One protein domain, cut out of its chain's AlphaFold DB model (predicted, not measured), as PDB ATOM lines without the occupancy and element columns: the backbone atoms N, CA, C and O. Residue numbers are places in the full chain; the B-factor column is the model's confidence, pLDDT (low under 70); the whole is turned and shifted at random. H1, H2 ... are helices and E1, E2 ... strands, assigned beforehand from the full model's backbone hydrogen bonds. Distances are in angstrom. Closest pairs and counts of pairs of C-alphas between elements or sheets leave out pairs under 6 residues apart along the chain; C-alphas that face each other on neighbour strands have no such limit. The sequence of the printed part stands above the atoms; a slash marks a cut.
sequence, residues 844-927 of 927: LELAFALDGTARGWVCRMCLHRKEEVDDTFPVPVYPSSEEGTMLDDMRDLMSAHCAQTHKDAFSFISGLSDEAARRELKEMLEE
ATOM      1  N   LEU A 844     130.265 142.814 112.131       53.84
ATOM      2  CA  LEU A 844     129.855 144.207 112.298       53.84
ATOM      3  C   LEU A 844     128.811 144.560 111.250       53.84
ATOM      4  O   LEU A 844     129.111 145.198 110.240       53.84
ATOM      5  N   GLU A 845     127.566 144.172 111.517       59.25
ATOM      6  CA  GLU A 845     126.449 144.702 110.750       59.25
ATOM      7  C   GLU A 845     126.354 146.222 110.924       59.25
ATOM      8  O   GLU A 845     126.137 146.770 112.014       59.25
ATOM      9  N   LEU A 846     126.565 146.893 109.798       69.19
ATOM     10  CA  LEU A 846     126.721 148.329 109.665       69.19
ATOM     11  C   LEU A 846     125.393 148.953 109.239       69.19
ATOM     12  O   LEU A 846     125.011 148.892 108.071       69.19
ATOM     13  N   ALA A 847     124.705 149.599 110.177       70.81
ATOM     14  CA  ALA A 847     123.548 150.423 109.860       70.81
ATOM     15  C   ALA A 847     124.016 151.847 109.517       70.81
ATOM     16  O   ALA A 847     124.741 152.481 110.284       70.81
ATOM     17  N   PHE A 848     123.601 152.370 108.363       70.00
ATOM     18  CA  PHE A 848     123.850 153.765 108.001       70.00
ATOM     19  C   PHE A 848     122.723 154.647 108.550       70.00
ATOM     20  O   PHE A 848     121.596 154.618 108.054       70.00
ATOM     21  N   ALA A 849     123.020 155.420 109.592       68.19
ATOM     22  CA  ALA A 849     122.066 156.321 110.217       68.19
ATOM     23  C   ALA A 849     121.907 157.595 109.368       68.19
ATOM     24  O   ALA A 849     122.844 158.375 109.188       68.19
ATOM     25  N   LEU A 850     120.690 157.814 108.865       61.66
ATOM     26  CA  LEU A 850     120.275 159.012 108.124       61.66
ATOM     27  C   LEU A 850     119.481 159.995 109.006       61.66
ATOM     28  O   LEU A 850     118.605 160.710 108.516       61.66
ATOM     29  N   ASP A 851     119.761 160.027 110.311       50.38
ATOM     30  CA  ASP A 851     118.913 160.715 111.289       50.38
ATOM     31  C   ASP A 851     119.181 162.234 111.359       50.38
ATOM     32  O   ASP A 851     119.851 162.771 112.245       50.38
ATOM     33  N   GLY A 852     118.676 162.935 110.340       49.53
ATOM     34  CA  GLY A 852     118.394 164.375 110.306       49.53
ATOM     35  C   GLY A 852     119.580 165.347 110.250       49.53
ATOM     36  O   GLY A 852     119.481 166.371 109.575       49.53
ATOM     37  N   THR A 853     120.683 165.071 110.949       51.09
ATOM     38  CA  THR A 853     121.773 166.044 111.184       51.09
ATOM     39  C   THR A 853     123.185 165.475 111.053       51.09
ATOM     40  O   THR A 853     124.096 166.225 110.706       51.09
ATOM     41  N   ALA A 854     123.374 164.170 111.256       58.44
ATOM     42  CA  ALA A 854     124.649 163.488 111.061       58.44
ATOM     43  C   ALA A 854     124.477 162.337 110.062       58.44
ATOM     44  O   ALA A 854     123.665 161.443 110.278       58.44
ATOM     45  N   ARG A 855     125.257 162.352 108.974       84.50
ATOM     46  CA  ARG A 855     125.473 161.160 108.141       84.50
ATOM     47  C   ARG A 855     126.562 160.332 108.802       84.50
ATOM     48  O   ARG A 855     127.683 160.819 108.953       84.50
ATOM     49  N   GLY A 856     126.244 159.108 109.194       91.44
ATOM     50  CA  GLY A 856     127.225 158.270 109.857       91.44
ATOM     51  C   GLY A 856     126.805 156.822 110.005       91.44
ATOM     52  O   GLY A 856     125.649 156.446 109.823       91.44
ATOM     53  N   TRP A 857     127.792 156.009 110.333       93.56
ATOM     54  CA  TRP A 857     127.654 154.583 110.552       93.56
ATOM     55  C   TRP A 857     127.420 154.308 112.034       93.56
ATOM     56  O   TRP A 857     128.079 154.901 112.890       93.56
ATOM     57  N   VAL A 858     126.494 153.402 112.339       93.19
ATOM     58  CA  VAL A 858     126.252 152.884 113.686       93.19
ATOM     59  C   VAL A 858     126.273 151.358 113.672       93.19
ATOM     60  O   VAL A 858     125.832 150.700 112.730       93.19
ATOM     61  N   CYS A 859     126.800 150.795 114.750       93.62
ATOM     62  CA  CYS A 859     126.884 149.358 114.980       93.62
ATOM     63  C   CYS A 859     125.477 148.825 115.310       93.62
ATOM     64  O   CYS A 859     124.897 149.256 116.312       93.62
ATOM     65  N   ARG A 860     124.906 147.922 114.493       86.69
ATOM     66  CA  ARG A 860     123.489 147.502 114.609       86.69
ATOM     67  C   ARG A 860     123.143 146.965 116.006       86.69
ATOM     68  O   ARG A 860     122.100 147.321 116.545       86.69
ATOM     69  N   MET A 861     124.053 146.223 116.645       85.12
ATOM     70  CA  MET A 861     123.890 145.738 118.027       85.12
ATOM     71  C   MET A 861     123.818 146.863 119.076       85.12
ATOM     72  O   MET A 861     123.076 146.749 120.051       85.12
ATOM     73  N   CYS A 862     124.566 147.958 118.899       89.94
ATOM     74  CA  CYS A 862     124.478 149.121 119.788       89.94
ATOM     75  C   CYS A 862     123.144 149.856 119.598       89.94
ATOM     76  O   CYS A 862     122.552 150.295 120.582       89.94
ATOM     77  N   LEU A 863     122.660 149.957 118.353       90.56
ATOM     78  CA  LEU A 863     121.367 150.567 118.038       90.56
ATOM     79  C   LEU A 863     120.202 149.756 118.632       90.56
ATOM     80  O   LEU A 863     119.390 150.323 119.353       90.56
ATOM     81  N   HIS A 864     120.188 148.434 118.441       85.62
ATOM     82  CA  HIS A 864     119.181 147.543 119.036       85.62
ATOM     83  C   HIS A 864     119.163 147.647 120.569       85.62
ATOM     84  O   HIS A 864     118.111 147.800 121.178       85.62
ATOM     85  N   ARG A 865     120.343 147.686 121.207       85.88
ATOM     86  CA  ARG A 865     120.458 147.851 122.666       85.88
ATOM     87  C   ARG A 865     119.892 149.186 123.171       85.88
ATOM     88  O   ARG A 865     119.418 149.237 124.303       85.88
ATOM     89  N   LYS A 866     119.915 150.247 122.358       91.44
ATOM     90  CA  LYS A 866     119.225 151.514 122.656       91.44
ATOM     91  C   LYS A 866     117.705 151.365 122.546       91.44
ATOM     92  O   LYS A 866     116.988 151.846 123.413       91.44
ATOM     93  N   GLU A 867     117.222 150.685 121.510       89.94
ATOM     94  CA  GLU A 867     115.789 150.443 121.293       89.94
ATOM     95  C   GLU A 867     115.168 149.513 122.359       89.94
ATOM     96  O   GLU A 867     113.999 149.681 122.703       89.94
ATOM     97  N   GLU A 868     115.940 148.572 122.913       88.25
ATOM     98  CA  GLU A 868     115.485 147.632 123.951       88.25
ATOM     99  C   GLU A 868     115.641 148.129 125.395       88.25
ATOM    100  O   GLU A 868     114.763 147.876 126.221       88.25
ATOM    101  N   VAL A 869     116.780 148.745 125.741       84.06
ATOM    102  CA  VAL A 869     117.149 148.985 127.150       84.06
ATOM    103  C   VAL A 869     116.749 150.383 127.611       84.06
ATOM    104  O   VAL A 869     116.093 150.517 128.643       84.06
ATOM    105  N   ASP A 870     117.178 151.416 126.883       81.19
ATOM    106  CA  ASP A 870     116.883 152.821 127.170       81.19
ATOM    107  C   ASP A 870     117.283 153.705 125.974       81.19
ATOM    108  O   ASP A 870     118.404 153.615 125.464       81.19
ATOM    109  N   ASP A 871     116.413 154.649 125.610       85.06
ATOM    110  CA  ASP A 871     116.696 155.740 124.673       85.06
ATOM    111  C   ASP A 871     117.904 156.602 125.106       85.06
ATOM    112  O   ASP A 871     118.501 157.293 124.277       85.06
ATOM    113  N   THR A 872     118.306 156.568 126.385       89.31
ATOM    114  CA  THR A 872     119.541 157.228 126.848       89.31
ATOM    115  C   THR A 872     120.835 156.471 126.521       89.31
ATOM    116  O   THR A 872     121.915 157.039 126.705       89.31
ATOM    117  N   PHE A 873     120.774 155.229 126.016       88.56
ATOM    118  CA  PHE A 873     121.973 154.444 125.713       88.56
ATOM    119  C   PHE A 873     122.823 155.121 124.614       88.56
ATOM    120  O   PHE A 873     122.332 155.352 123.502       88.56
ATOM    121  N   PRO A 874     124.102 155.454 124.885       89.19
ATOM    122  CA  PRO A 874     124.920 156.231 123.962       89.19
ATOM    123  C   PRO A 874     125.425 155.359 122.806       89.19
ATOM    124  O   PRO A 874     126.438 154.672 122.918       89.19
ATOM    125  N   VAL A 875     124.736 155.425 121.668       93.56
ATOM    126  CA  VAL A 875     125.196 154.826 120.407       93.56
ATOM    127  C   VAL A 875     126.175 155.792 119.727       93.56
ATOM    128  O   VAL A 875     125.748 156.868 119.300       93.56
ATOM    129  N   PRO A 876     127.475 155.466 119.609       91.31
ATOM    130  CA  PRO A 876     128.408 156.308 118.868       91.31
ATOM    131  C   PRO A 876     128.090 156.280 117.370       91.31
ATOM    132  O   PRO A 876     127.948 155.215 116.766       91.31
ATOM    133  N   VAL A 877     128.013 157.470 116.775       94.06
ATOM    134  CA  VAL A 877     127.861 157.670 115.331       94.06
ATOM    135  C   VAL A 877     129.239 157.946 114.739       94.06
ATOM    136  O   VAL A 877     129.857 158.967 115.044       94.06
ATOM    137  N   TYR A 878     129.724 157.042 113.893       93.94
ATOM    138  CA  TYR A 878     131.012 157.179 113.216       93.94
ATOM    139  C   TYR A 878     130.831 157.995 111.933       93.94
ATOM    140  O   TYR A 878     129.936 157.677 111.144       93.94
ATOM    141  N   PRO A 879     131.641 159.039 111.687       90.25
ATOM    142  CA  PRO A 879     131.489 159.866 110.496       90.25
ATOM    143  C   PRO A 879     131.728 159.034 109.231       90.25
ATOM    144  O   PRO A 879     132.687 158.264 109.151       90.25
ATOM    145  N   SER A 880     130.867 159.200 108.227       91.75
ATOM    146  CA  SER A 880     131.167 158.715 106.880       91.75
ATOM    147  C   SER A 880     132.120 159.666 106.157       91.75
ATOM    148  O   SER A 880     132.234 160.842 106.505       91.75
ATOM    149  N   SER A 881     132.740 159.185 105.082       90.00
ATOM    150  CA  SER A 881     133.284 160.062 104.044       90.00
ATOM    151  C   SER A 881     132.169 160.904 103.393       90.00
ATOM    152  O   SER A 881     130.973 160.648 103.587       90.00
ATOM    153  N   GLU A 882     132.546 161.881 102.563       85.69
ATOM    154  CA  GLU A 882     131.590 162.634 101.732       85.69
ATOM    155  C   GLU A 882     130.836 161.723 100.739       85.69
ATOM    156  O   GLU A 882     129.680 161.990 100.403       85.69
ATOM    157  N   GLU A 883     131.456 160.607 100.342       86.88
ATOM    158  CA  GLU A 883     130.894 159.559  99.476       86.88
ATOM    159  C   GLU A 883     129.957 158.590 100.230       86.88
ATOM    160  O   GLU A 883     129.368 157.696  99.627       86.88
ATOM    161  N   GLY A 884     129.818 158.737 101.553       85.00
ATOM    162  CA  GLY A 884     129.032 157.847 102.416       85.00
ATOM    163  C   GLY A 884     129.766 156.572 102.853       85.00
ATOM    164  O   GLY A 884     129.302 155.882 103.757       85.00
ATOM    165  N   THR A 885     130.934 156.271 102.283       87.62
ATOM    166  CA  THR A 885     131.764 155.118 102.665       87.62
ATOM    167  C   THR A 885     132.316 155.255 104.090       87.62
ATOM    168  O   THR A 885     132.548 156.359 104.588       87.62
ATOM    169  N   MET A 886     132.511 154.128 104.781       90.69
ATOM    170  CA  MET A 886     133.193 154.101 106.078       90.69
ATOM    171  C   MET A 886     134.702 153.960 105.853       90.69
ATOM    172  O   MET A 886     135.127 152.983 105.234       90.69
ATOM    173  N   LEU A 887     135.494 154.905 106.369       91.12
ATOM    174  CA  LEU A 887     136.958 154.805 106.381       91.12
ATOM    175  C   LEU A 887     137.397 153.580 107.197       91.12
ATOM    176  O   LEU A 887     136.794 153.292 108.233       91.12
ATOM    177  N   ASP A 888     138.448 152.883 106.765       89.38
ATOM    178  CA  ASP A 888     138.896 151.649 107.424       89.38
ATOM    179  C   ASP A 888     139.321 151.897 108.887       89.38
ATOM    180  O   ASP A 888     138.847 151.192 109.775       89.38
ATOM    181  N   ASP A 889     140.038 152.995 109.168       90.69
ATOM    182  CA  ASP A 889     140.360 153.457 110.533       90.69
ATOM    183  C   ASP A 889     139.110 153.613 111.428       90.69
ATOM    184  O   ASP A 889     139.146 153.352 112.632       90.69
ATOM    185  N   MET A 890     137.982 154.047 110.850       90.81
ATOM    186  CA  MET A 890     136.713 154.182 111.575       90.81
ATOM    187  C   MET A 890     136.012 152.833 111.751       90.81
ATOM    188  O   MET A 890     135.330 152.642 112.759       90.81
ATOM    189  N   ARG A 891     136.189 151.887 110.819       89.75
ATOM    190  CA  ARG A 891     135.688 150.514 110.968       89.75
ATOM    191  C   ARG A 891     136.408 149.798 112.105       89.75
ATOM    192  O   ARG A 891     135.741 149.174 112.925       89.75
ATOM    193  N   ASP A 892     137.725 149.956 112.209       88.56
ATOM    194  CA  ASP A 892     138.519 149.380 113.298       88.56
ATOM    195  C   ASP A 892     138.216 150.055 114.645       88.56
ATOM    196  O   ASP A 892     138.049 149.370 115.658       88.56
ATOM    197  N   LEU A 893     138.027 151.381 114.669       92.56
ATOM    198  CA  LEU A 893     137.588 152.101 115.871       92.56
ATOM    199  C   LEU A 893     136.190 151.656 116.344       92.56
ATOM    200  O   LEU A 893     135.976 151.458 117.542       92.56
ATOM    201  N   MET A 894     135.241 151.467 115.420       91.50
ATOM    202  CA  MET A 894     133.916 150.917 115.729       91.50
ATOM    203  C   MET A 894     134.001 149.453 116.175       91.50
ATOM    204  O   MET A 894     133.330 149.076 117.133       91.50
ATOM    205  N   SER A 895     134.844 148.642 115.530       86.75
ATOM    206  CA  SER A 895     135.102 147.247 115.903       86.75
ATOM    207  C   SER A 895     135.561 147.145 117.356       86.75
ATOM    208  O   SER A 895     134.927 146.467 118.165       86.75
ATOM    209  N   ALA A 896     136.589 147.918 117.725       87.62
ATOM    210  CA  ALA A 896     137.097 147.982 119.090       87.62
ATOM    211  C   ALA A 896     136.026 148.469 120.084       87.62
ATOM    212  O   ALA A 896     135.888 147.906 121.172       87.62
ATOM    213  N   HIS A 897     135.221 149.469 119.705       90.38
ATOM    214  CA  HIS A 897     134.132 149.962 120.546       90.38
ATOM    215  C   HIS A 897     133.036 148.913 120.769       90.38
ATOM    216  O   HIS A 897     132.613 148.717 121.908       90.38
ATOM    217  N   CYS A 898     132.568 148.221 119.727       87.69
ATOM    218  CA  CYS A 898     131.525 147.202 119.865       87.69
ATOM    219  C   CYS A 898     132.046 145.966 120.608       87.69
ATOM    220  O   CYS A 898     131.367 145.484 121.514       87.69
ATOM    221  N   ALA A 899     133.277 145.527 120.332       83.94
ATOM    222  CA  ALA A 899     133.932 144.457 121.082       83.94
ATOM    223  C   ALA A 899     134.039 144.779 122.584       83.94
ATOM    224  O   ALA A 899     133.794 143.905 123.411       83.94
ATOM    225  N   GLN A 900     134.336 146.032 122.953       88.75
ATOM    226  CA  GLN A 900     134.380 146.471 124.353       88.75
ATOM    227  C   GLN A 900     132.976 146.672 124.964       88.75
ATOM    228  O   GLN A 900     132.748 146.290 126.109       88.75
ATOM    229  N   THR A 901     132.020 147.227 124.217       87.12
ATOM    230  CA  THR A 901     130.648 147.542 124.685       87.12
ATOM    231  C   THR A 901     129.787 146.296 124.886       87.12
ATOM    232  O   THR A 901     128.925 146.253 125.769       87.12
ATOM    233  N   HIS A 902     130.026 145.273 124.070       84.25
ATOM    234  CA  HIS A 902     129.382 143.966 124.153       84.25
ATOM    235  C   HIS A 902     130.306 142.912 124.788       84.25
ATOM    236  O   HIS A 902     129.963 141.733 124.784       84.25
ATOM    237  N   LYS A 903     131.445 143.312 125.382       84.75
ATOM    238  CA  LYS A 903     132.428 142.396 125.987       84.75
ATOM    239  C   LYS A 903     131.797 141.448 126.998       84.75
ATOM    240  O   LYS A 903     132.089 140.258 126.963       84.75
ATOM    241  N   ASP A 904     130.927 141.954 127.866       77.62
ATOM    242  CA  ASP A 904     130.282 141.145 128.905       77.62
ATOM    243  C   ASP A 904     129.269 140.160 128.305       77.62
ATOM    244  O   ASP A 904     129.183 139.020 128.752       77.62
ATOM    245  N   ALA A 905     128.577 140.550 127.226       72.25
ATOM    246  CA  ALA A 905     127.705 139.655 126.467       72.25
ATOM    247  C   ALA A 905     128.520 138.551 125.770       72.25
ATOM    248  O   ALA A 905     128.246 137.371 125.967       72.25
ATOM    249  N   PHE A 906     129.582 138.899 125.033       70.31
ATOM    250  CA  PHE A 906     130.468 137.909 124.409       70.31
ATOM    251  C   PHE A 906     131.187 137.023 125.440       70.31
ATOM    252  O   PHE A 906     131.397 135.840 125.181       70.31
ATOM    253  N   SER A 907     131.512 137.547 126.625       69.31
ATOM    254  CA  SER A 907     132.083 136.767 127.733       69.31
ATOM    255  C   SER A 907     131.058 135.807 128.336       69.31
ATOM    256  O   SER A 907     131.407 134.672 128.643       69.31
ATOM    257  N   PHE A 908     129.789 136.215 128.437       71.88
ATOM    258  CA  PHE A 908     128.686 135.338 128.825       71.88
ATOM    259  C   PHE A 908     128.490 134.204 127.805       71.88
ATOM    260  O   PHE A 908     128.510 133.045 128.206       71.88
ATOM    261  N   ILE A 909     128.436 134.503 126.496       66.31
ATOM    262  CA  ILE A 909     128.390 133.485 125.421       66.31
ATOM    263  C   ILE A 909     129.591 132.530 125.514       66.31
ATOM    264  O   ILE A 909     129.437 131.315 125.408       66.31
ATOM    265  N   SER A 910     130.789 133.069 125.745       67.25
ATOM    266  CA  SER A 910     132.027 132.283 125.873       67.25
ATOM    267  C   SER A 910     132.063 131.414 127.136       67.25
ATOM    268  O   SER A 910     132.745 130.393 127.149       67.25
ATOM    269  N   GLY A 911     131.339 131.815 128.185       75.56
ATOM    270  CA  GLY A 911     131.188 131.094 129.448       75.56
ATOM    271  C   GLY A 911     130.048 130.071 129.470       75.56
ATOM    272  O   GLY A 911     129.921 129.345 130.456       75.56
ATOM    273  N   LEU A 912     129.228 129.978 128.414       71.81
ATOM    274  CA  LEU A 912     128.229 128.917 128.284       71.81
ATOM    275  C   LEU A 912     128.934 127.567 128.105       71.81
ATOM    276  O   LEU A 912     129.504 127.278 127.056       71.81
ATOM    277  N   SER A 913     128.851 126.715 129.129       72.56
ATOM    278  CA  SER A 913     129.342 125.331 129.082       72.56
ATOM    279  C   SER A 913     128.500 124.411 128.189       72.56
ATOM    280  O   SER A 913     128.890 123.269 127.955       72.56
ATOM    281  N   ASP A 914     127.333 124.876 127.738       83.12
ATOM    282  CA  ASP A 914     126.461 124.159 126.812       83.12
ATOM    283  C   ASP A 914     126.726 124.606 125.367       83.12
ATOM    284  O   ASP A 914     126.398 125.720 124.951       83.12
ATOM    285  N   GLU A 915     127.307 123.693 124.591       80.81
ATOM    286  CA  GLU A 915     127.642 123.878 123.180       80.81
ATOM    287  C   GLU A 915     126.407 123.982 122.263       80.81
ATOM    288  O   GLU A 915     126.527 124.431 121.122       80.81
ATOM    289  N   ALA A 916     125.217 123.582 122.726       71.69
ATOM    290  CA  ALA A 916     123.961 123.838 122.027       71.69
ATOM    291  C   ALA A 916     123.518 125.292 122.232       71.69
ATOM    292  O   ALA A 916     123.371 126.012 121.247       71.69
ATOM    293  N   ALA A 917     123.426 125.758 123.482       62.16
ATOM    294  CA  ALA A 917     123.073 127.146 123.795       62.16
ATOM    295  C   ALA A 917     124.076 128.153 123.196       62.16
ATOM    296  O   ALA A 917     123.683 129.195 122.673       62.16
ATOM    297  N   ARG A 918     125.375 127.818 123.194       80.56
ATOM    298  CA  ARG A 918     126.429 128.620 122.545       80.56
ATOM    299  C   ARG A 918     126.285 128.680 121.018       80.56
ATOM    300  O   ARG A 918     126.702 129.665 120.414       80.56
ATOM    301  N   ARG A 919     125.702 127.651 120.392       77.62
ATOM    302  CA  ARG A 919     125.418 127.615 118.946       77.62
ATOM    303  C   ARG A 919     124.141 128.375 118.606       77.62
ATOM    304  O   ARG A 919     124.184 129.205 117.715       77.62
ATOM    305  N   GLU A 920     123.060 128.146 119.343       67.50
ATOM    306  CA  GLU A 920     121.772 128.833 119.177       67.50
ATOM    307  C   GLU A 920     121.922 130.353 119.355       67.50
ATOM    308  O   GLU A 920     121.489 131.131 118.512       67.50
ATOM    309  N   LEU A 921     122.648 130.791 120.389       61.09
ATOM    310  CA  LEU A 921     122.935 132.210 120.623       61.09
ATOM    311  C   LEU A 921     123.952 132.806 119.629       61.09
ATOM    312  O   LEU A 921     124.048 134.023 119.517       61.09
ATOM    313  N   LYS A 922     124.696 131.971 118.891       73.75
ATOM    314  CA  LYS A 922     125.508 132.409 117.746       73.75
ATOM    315  C   LYS A 922     124.663 132.515 116.473       73.75
ATOM    316  O   LYS A 922     124.844 133.463 115.726       73.75
ATOM    317  N   GLU A 923     123.733 131.589 116.256       71.88
ATOM    318  CA  GLU A 923     122.784 131.592 115.136       71.88
ATOM    319  C   GLU A 923     121.860 132.824 115.223       71.88
ATOM    320  O   GLU A 923     121.774 133.583 114.265       71.88
ATOM    321  N   MET A 924     121.345 133.155 116.416       58.22
ATOM    322  CA  MET A 924     120.630 134.418 116.704       58.22
ATOM    323  C   MET A 924     121.496 135.701 116.642       58.22
ATOM    324  O   MET A 924     120.988 136.791 116.898       58.22
ATOM    325  N   LEU A 925     122.800 135.592 116.366       60.34
ATOM    326  CA  LEU A 925     123.700 136.721 116.084       60.34
ATOM    327  C   LEU A 925     124.221 136.704 114.633       60.34
ATOM    328  O   LEU A 925     125.017 137.567 114.261       60.34
ATOM    329  N   GLU A 926     123.789 135.726 113.830       59.75
ATOM    330  CA  GLU A 926     124.046 135.611 112.390       59.75
ATOM    331  C   GLU A 926     122.766 135.852 111.545       59.75
ATOM    332  O   GLU A 926     122.882 135.985 110.324       59.75
ATOM    333  N   GLU A 927     121.583 135.955 112.179       58.22
ATOM    334  CA  GLU A 927     120.287 136.406 111.610       58.22
ATOM    335  C   GLU A 927     119.975 137.905 111.859       58.22
ATOM    336  O   GLU A 927     119.363 138.529 110.954       58.22
TER     337      GLU A 927
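AT A GLANCE: This is residues 844 to 927 of the 927 residues of an uncharacterized protein of Peniophora sp. CONT (UniProt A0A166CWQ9). A small head, made of the two-stranded hairpin E1 E2 with H1 at one end of it and a long loop and H2 along the E2 side, continues into a helical arm, H3 and H4, which reaches away from the head and folds back on itself. The arm makes much of the length, and its two helices are only loosely packed. The printed part has 84 residues, with two named strands and four named helices in the order E1 E2 H1 H2 H3 H4; the sheet is antiparallel, and the class is mostly helix. The whole is only just loose, close to compact, with a radius of gyration of the C-alphas of 14.6 A, and it is elongated, spanning 46 by 28 by 21 A.

IN THESE COORDINATES: E1, residues 846 to 849, starts at C-alpha 846 (126.721, 148.329, 109.665) and is 9.3 A long. E2, residues 856 to 859, is 10.3 A long. H1, residues 860 to 868, measures 12.3 A. H2, residues 888 to 901, is the longest helix at 19.6 A and begins at C-alpha 888 (138.896, 151.649, 107.424). H3, residues 903 to 911, measures 11.9 A, and H4, residues 915 to 923, measures 12.2 A, ending at C-alpha 923 (122.784, 131.592, 115.136).

HOW THE PARTS SIT: E1 and E2 form an antiparallel hairpin, their directions at 136 degrees. N 849 and O 856 are 2.8 A apart and N 858 and O 847 are 2.9 A apart, both within hydrogen-bond range. Residues 856 to 857 of E2 also pair, antiparallel, with residues 878 to 879. The closest C-alphas of E1 and H1 are those of Ala 847 and Arg 860, 5.6 A apart. The closest C-alphas of E2 and H2 are those of Cys 859 and Cys 898, 7.1 A apart. H1 and H2 are close but not clearly touching: their closest C-alphas, of Cys 862 and Cys 898, are 7.3 A apart. They run the same way at a steep tilt of 41 degrees. H2 and H3 meet only through their link. H3 and H4, a helical hairpin, only just touch, with 3 pairs of C-alphas within 8 A, the closest those of Ile 909 and Arg 918, 6.0 A apart. They run opposite ways at a tilt of 37 degrees, only just steep. H4 is apart from H1, H2, E1 and E2. In H1, H2, H3 and H4 every O i to N i+4 pair is within hydrogen-bond range.

THE WHOLE: The two C-alphas farthest apart, of Glu 882 and Ser 913, are 46.3 A apart. The printed part has no cut and ends at the chain's last residue, 927. The link from H1 to H2, residues 869 to 887, is long. The mean pLDDT of the printed part is 79.7; 19 residues are under 70, among them 849 to 854 and 924 to 927.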